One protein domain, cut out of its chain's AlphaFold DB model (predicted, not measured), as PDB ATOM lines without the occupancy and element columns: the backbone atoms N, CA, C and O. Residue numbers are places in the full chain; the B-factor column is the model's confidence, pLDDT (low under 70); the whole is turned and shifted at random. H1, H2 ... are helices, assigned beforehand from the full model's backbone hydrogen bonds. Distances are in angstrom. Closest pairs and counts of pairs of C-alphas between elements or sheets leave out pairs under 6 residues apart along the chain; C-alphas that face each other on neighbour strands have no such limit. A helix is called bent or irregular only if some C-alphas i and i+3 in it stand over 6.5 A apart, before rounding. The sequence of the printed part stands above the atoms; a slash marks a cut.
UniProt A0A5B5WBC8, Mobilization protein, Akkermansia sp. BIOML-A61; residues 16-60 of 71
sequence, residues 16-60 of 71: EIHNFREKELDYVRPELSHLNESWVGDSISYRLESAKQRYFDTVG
ATOM      1  N   GLU A  16     607.193 330.782 434.397       94.56
ATOM      2  CA  GLU A  16     607.524 329.434 434.900       94.56
ATOM      3  C   GLU A  16     608.534 329.481 436.048       94.56
ATOM      4  O   GLU A  16     608.265 328.927 437.105       94.56
ATOM      5  N   ILE A  17     609.625 330.234 435.893       94.62
ATOM      6  CA  ILE A  17     610.655 330.429 436.928       94.62
ATOM      7  C   ILE A  17     610.018 330.930 438.237       94.62
ATOM      8  O   ILE A  17     610.349 330.472 439.330       94.62
ATOM      9  N   HIS A  18     609.070 331.866 438.133       93.69
ATOM     10  CA  HIS A  18     608.321 332.368 439.283       93.69
ATOM     11  C   HIS A  18     607.379 331.309 439.884       93.69
ATOM     12  O   HIS A  18     607.344 331.157 441.107       93.69
ATOM     13  N   ASN A  19     606.630 330.582 439.049       93.31
ATOM     14  CA  ASN A  19     605.662 329.570 439.482       93.31
ATOM     15  C   ASN A  19     606.341 328.373 440.163       93.31
ATOM     16  O   ASN A  19     605.867 327.909 441.198       93.31
ATOM     17  N   PHE A  20     607.474 327.923 439.624       94.56
ATOM     18  CA  PHE A  20     608.257 326.801 440.146       94.56
ATOM     19  C   PHE A  20     609.258 327.203 441.233       94.56
ATOM     20  O   PHE A  20     610.008 326.362 441.715       94.56
ATOM     21  N   ARG A  21     609.241 328.472 441.667       95.06
ATOM     22  CA  ARG A  21     610.108 328.993 442.740       95.06
ATOM     23  C   ARG A  21     611.606 328.834 442.452       95.06
ATOM     24  O   ARG A  21     612.402 328.728 443.374       95.06
ATOM     25  N   GLU A  22     611.995 328.900 441.183       93.69
ATOM     26  CA  GLU A  22     613.398 328.843 440.750       93.69
ATOM     27  C   GLU A  22     614.140 330.173 440.965       93.69
ATOM     28  O   GLU A  22     615.367 330.230 440.918       93.69
ATOM     29  N   LYS A  23     613.397 331.261 441.201       92.94
ATOM     30  CA  LYS A  23     613.941 332.579 441.535       92.94
ATOM     31  C   LYS A  23     613.636 332.935 442.984       92.94
ATOM     32  O   LYS A  23     612.471 332.969 443.381       92.94
ATOM     33  N   GLU A  24     614.679 333.297 443.726       92.25
ATOM     34  CA  GLU A  24     614.539 333.860 445.065       92.25
ATOM     35  C   GLU A  24     613.980 335.283 445.002       92.25
ATOM     36  O   GLU A  24     614.417 336.128 444.216       92.25
ATOM     37  N   LEU A  25     612.967 335.525 445.826       93.44
ATOM     38  CA  LEU A  25     612.267 336.795 445.941       93.44
ATOM     39  C   LEU A  25     612.091 337.068 447.432       93.44
ATOM     40  O   LEU A  25     611.706 336.178 448.185       93.44
ATOM     41  N   ASP A  26     612.349 338.302 447.834       95.31
ATOM     42  CA  ASP A  26     612.336 338.795 449.214       95.31
ATOM     43  C   ASP A  26     611.003 338.568 449.942       95.31
ATOM     44  O   ASP A  26     610.971 338.364 451.153       95.31
ATOM     45  N   TYR A  27     609.897 338.561 449.201       93.81
ATOM     46  CA  TYR A  27     608.555 338.335 449.739       93.81
ATOM     47  C   TYR A  27     608.112 336.861 449.751       93.81
ATOM     48  O   TYR A  27     607.005 336.558 450.202       93.81
ATOM     49  N   VAL A  28     608.919 335.938 449.224       95.06
ATOM     50  CA  VAL A  28     608.611 334.500 449.213       95.06
ATOM     51  C   VAL A  28     609.212 333.845 450.454       95.06
ATOM     52  O   VAL A  28     610.333 334.151 450.837       95.06
ATOM     53  N   ARG A  29     608.464 332.925 451.072       95.69
ATOM     54  CA  ARG A  29     608.909 332.103 452.209       95.69
ATOM     55  C   ARG A  29     609.462 330.763 451.708       95.69
ATOM     56  O   ARG A  29     608.662 329.848 451.484       95.69
ATOM     57  N   PRO A  30     610.779 330.635 451.451       94.00
ATOM     58  CA  PRO A  30     611.360 329.436 450.846       94.00
ATOM     59  C   PRO A  30     611.152 328.181 451.701       94.00
ATOM     60  O   PRO A  30     610.989 327.089 451.159       94.00
ATOM     61  N   GLU A  31     611.069 328.334 453.023       95.56
ATOM     62  CA  GLU A  31     610.821 327.253 453.970       95.56
ATOM     63  C   GLU A  31     609.464 326.572 453.760       95.56
ATOM     64  O   GLU A  31     609.306 325.419 454.141       95.56
ATOM     65  N   LEU A  32     608.505 327.238 453.107       96.00
ATOM     66  CA  LEU A  32     607.185 326.686 452.789       96.00
ATOM     67  C   LEU A  32     607.064 326.205 451.336       96.00
ATOM     68  O   LEU A  32     606.084 325.547 451.000       96.00
ATOM     69  N   SER A  33     608.036 326.496 450.464       94.44
ATOM     70  CA  SER A  33     607.939 326.190 449.027       94.44
ATOM     71  C   SER A  33     607.770 324.700 448.727       94.44
ATOM     72  O   SER A  33     607.131 324.359 447.737       94.44
ATOM     73  N   HIS A  34     608.289 323.823 449.592       93.69
ATOM     74  CA  HIS A  34     608.161 322.366 449.475       93.69
ATOM     75  C   HIS A  34     606.720 321.852 449.650       93.69
ATOM     76  O   HIS A  34     606.446 320.700 449.330       93.69
ATOM     77  N   LEU A  35     605.810 322.692 450.156       97.19
ATOM     78  CA  LEU A  35     604.386 322.389 450.296       97.19
ATOM     79  C   LEU A  35     603.572 322.777 449.054       97.19
ATOM     80  O   LEU A  35     602.386 322.466 448.987       97.19
ATOM     81  N   ASN A  36     604.166 323.498 448.096       95.44
ATOM     82  CA  ASN A  36     603.460 323.894 446.884       95.44
ATOM     83  C   ASN A  36     603.234 322.677 445.984       95.44
ATOM     84  O   ASN A  36     604.163 321.934 445.676       95.44
ATOM     85  N   GLU A  37     602.015 322.547 445.479       96.00
ATOM     86  CA  GLU A  37     601.675 321.583 444.441       96.00
ATOM     87  C   GLU A  37     601.588 322.288 443.088       96.00
ATOM     88  O   GLU A  37     601.231 323.465 442.991       96.00
ATOM     89  N   SER A  38     601.912 321.560 442.023       93.38
ATOM     90  CA  SER A  38     601.787 322.065 440.662       93.38
ATOM     91  C   SER A  38     601.121 321.027 439.775       93.38
ATOM     92  O   SER A  38     601.340 319.825 439.915       93.38
ATOM     93  N   TRP A  39     600.303 321.513 438.850       94.25
ATOM     94  CA  TRP A  39     599.794 320.721 437.746       94.25
ATOM     95  C   TRP A  39     600.255 321.370 436.450       94.25
ATOM     96  O   TRP A  39     600.009 322.556 436.217       94.25
ATOM     97  N   VAL A  40     600.954 320.597 435.625       92.75
ATOM     98  CA  VAL A  40     601.591 321.080 434.402       92.75
ATOM     99  C   VAL A  40     601.208 320.133 433.277       92.75
ATOM    100  O   VAL A  40     601.535 318.952 433.326       92.75
ATOM    101  N   GLY A  41     600.493 320.649 432.279       92.12
ATOM    102  CA  GLY A  41     600.216 319.905 431.050       92.12
ATOM    103  C   GLY A  41     601.398 319.973 430.084       92.12
ATOM    104  O   GLY A  41     601.983 318.954 429.748       92.12
ATOM    105  N   ASP A  42     601.773 321.193 429.694       92.50
ATOM    106  CA  ASP A  42     602.910 321.488 428.820       92.50
ATOM    107  C   ASP A  42     603.663 322.714 429.351       92.50
ATOM    108  O   ASP A  42     603.098 323.506 430.113       92.50
ATOM    109  N   SER A  43     604.891 322.932 428.876       93.50
ATOM    110  CA  SER A  43     605.599 324.188 429.122       93.50
ATOM    111  C   SER A  43     604.996 325.358 428.337       93.50
ATOM    112  O   SER A  43     604.420 325.209 427.249       93.50
ATOM    113  N   ILE A  44     605.196 326.568 428.853       94.19
ATOM    114  CA  ILE A  44     604.810 327.821 428.198       94.19
ATOM    115  C   ILE A  44     605.532 327.963 426.852       94.19
ATOM    116  O   ILE A  44     604.929 328.419 425.878       94.19
ATOM    117  N   SER A  45     606.796 327.535 426.771       93.56
ATOM    118  CA  SER A  45     607.579 327.556 425.530       93.56
ATOM    119  C   SER A  45     606.969 326.660 424.453       93.56
ATOM    120  O   SER A  45     606.734 327.124 423.336       93.56
ATOM    121  N   TYR A  46     606.626 325.415 424.793       95.44
ATOM    122  CA  TYR A  46     605.987 324.487 423.863       95.44
ATOM    123  C   TYR A  46     604.630 325.018 423.392       95.44
ATOM    124  O   TYR A  46     604.332 325.031 422.193       95.44
ATOM    125  N   ARG A  47     603.818 325.537 424.321       95.00
ATOM    126  CA  ARG A  47     602.509 326.105 423.988       95.00
ATOM    127  C   ARG A  47     602.623 327.318 423.066       95.00
ATOM    128  O   ARG A  47     601.788 327.479 422.174       95.00
ATOM    129  N   LEU A  48     603.642 328.153 423.260       94.69
ATOM    130  CA  LEU A  48     603.893 329.320 422.420       94.69
ATOM    131  C   LEU A  48     604.271 328.911 420.993       94.69
ATOM    132  O   LEU A  48     603.726 329.474 420.045       94.69
ATOM    133  N   GLU A  49     605.153 327.925 420.830       95.56
ATOM    134  CA  GLU A  49     605.530 327.417 419.505       95.56
ATOM    135  C   GLU A  49     604.347 326.751 418.796       95.56
ATOM    136  O   GLU A  49     604.073 327.060 417.637       95.56
ATOM    137  N   SER A  50     603.560 325.942 419.509       96.94
ATOM    138  CA  SER A  50     602.323 325.364 418.973       96.94
ATOM    139  C   SER A  50     601.339 326.445 418.500       96.94
ATOM    140  O   SER A  50     600.758 326.338 417.417       96.94
ATOM    141  N   ALA A  51     601.184 327.531 419.268       95.81
ATOM    142  CA  ALA A  51     600.327 328.654 418.895       95.81
ATOM    143  C   ALA A  51     600.846 329.405 417.658       95.81
ATOM    144  O   ALA A  51     600.053 329.767 416.787       95.81
ATOM    145  N   LYS A  52     602.165 329.623 417.552       96.50
ATOM    146  CA  LYS A  52     602.798 330.229 416.369       96.50
ATOM    147  C   LYS A  52     602.610 329.371 415.127       96.50
ATOM    148  O   LYS A  52     602.225 329.914 414.094       96.50
ATOM    149  N   GLN A  53     602.839 328.064 415.240       97.81
ATOM    150  CA  GLN A  53     602.683 327.134 414.126       97.81
ATOM    151  C   GLN A  53     601.232 327.114 413.644       97.81
ATOM    152  O   GLN A  53     600.972 327.373 412.477       97.81
ATOM    153  N   ARG A  54     600.271 326.954 414.563       97.75
ATOM    154  CA  ARG A  54     598.843 326.974 414.220       97.75
ATOM    155  C   ARG A  54     598.417 328.289 413.569       97.75
ATOM    156  O   ARG A  54     597.633 328.274 412.625       97.75
ATOM    157  N   TYR A  55     598.909 329.425 414.061       97.94
ATOM    158  CA  TYR A  55     598.640 330.725 413.442       97.94
ATOM    159  C   TYR A  55     599.200 330.795 412.017       97.94
ATOM    160  O   TYR A  55     598.499 331.220 411.104       97.94
ATOM    161  N   PHE A  56     600.432 330.333 411.809       97.88
ATOM    162  CA  PHE A  56     601.046 330.296 410.484       97.88
ATOM    163  C   PHE A  56     600.284 329.376 409.522       97.88
ATOM    164  O   PHE A  56     599.982 329.796 408.411       97.88
ATOM    165  N   ASP A  57     599.904 328.177 409.962       98.19
ATOM    166  CA  ASP A  57     599.197 327.197 409.129       98.19
ATOM    167  C   ASP A  57     597.804 327.684 408.706       98.19
ATOM    168  O   ASP A  57     597.333 327.372 407.615       98.19
ATOM    169  N   THR A  58     597.135 328.453 409.569       97.75
ATOM    170  CA  THR A  58     595.759 328.921 409.336       97.75
ATOM    171  C   THR A  58     595.686 330.271 408.629       97.75
ATOM    172  O   THR A  58     594.795 330.483 407.811       97.75
ATOM    173  N   VAL A  59     596.602 331.194 408.935       96.81
ATOM    174  CA  VAL A  59     596.588 332.577 408.420       96.81
ATOM    175  C   VAL A  59     597.599 332.778 407.286       96.81
ATOM    176  O   VAL A  59     597.470 333.715 406.501       96.81
ATOM    177  N   GLY A  60     598.621 331.925 407.181       97.12
ATOM    178  CA  GLY A  60     599.696 332.044 406.191       97.12
ATOM    179  C   GLY A  60     600.708 333.154 406.497       97.12
ATOM    180  O   GLY A  60     601.488 333.540 405.628       97.12
TER     181      GLY A  60
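AT A GLANCE: This is residues 16 to 60 of the 71 residues of the protein "Mobilization protein" of Akkermansia sp. BIOML-A61 (UniProt A0A5B5WBC8). Picture a loose, open loop of chain with one long helix as its handle: residues 16 to 43 go out from the short helix H1, round past the small helix H2 and back, and H3 runs on away from the loop, with residues 46 to 60 sticking out. The loop nearly closes where Glu 16, at the start of H1, comes near Ile 44, at the start of H3, and no two helices pack on each other. The 45 residues printed hold three named helices, H1, H2 and H3 in that order, and no named strand; the class is all helix. The whole is extended, with a radius of gyration of the C-alphas of 16.0 A, and it spans 49 by 20 by 11 A, the handle making much of the length.

HOW THE PARTS SIT: Start at the first printed residue, in H1, residues 16 to 19, which touches no helix. Go on to H2, residues 30 to 35, and you find it apart from H1. Look next at H3, residues 44 to 59, which is apart from H2. H1 and H3 are close but not clearly touching, with 1 pair of C-alphas within 8 A: the closest C-alphas, those of Glu 16 and Ile 44, are 7.4 A apart. In the backbone of H3 each O i to N i+4 pair is within hydrogen-bond range; in H2 0 of 2 such pairs are, beside 2 of 3 O i to N i+3 pairs, and H1 is too short for an O i to N i+4 pair.

IN THESE COORDINATES: Find C-alpha 16 at (607.524, 329.434, 434.900); from there H1 runs to Asn 19. Look for C-alpha 30 at (611.360, 329.436, 450.846), where H2 begins; it ends at Leu 35 and is irregular, with C-alphas 31 and 34 standing 7.2 A apart. H3 begins at C-alpha 44, at (604.810, 327.821, 428.198), and runs 21.9 A to C-alpha 59, at (596.588, 332.577, 408.420).

THE WHOLE: The two C-alphas farthest apart are those of Glu 31 and Gly 60, at 49.3 A, while the first and last printed C-alphas, those of Glu 16 and Gly 60, are 29.9 A apart. Residues 22 to 29 stand free, and so do residues 46 to 60, of which 46 to 59 belong to H3. The links from H1 to H2, with 10 residues, and from H2 to H3, with 8, are both short. The printed part has no cut. Its mean pLDDT is 95.1, and no printed residue is under 70.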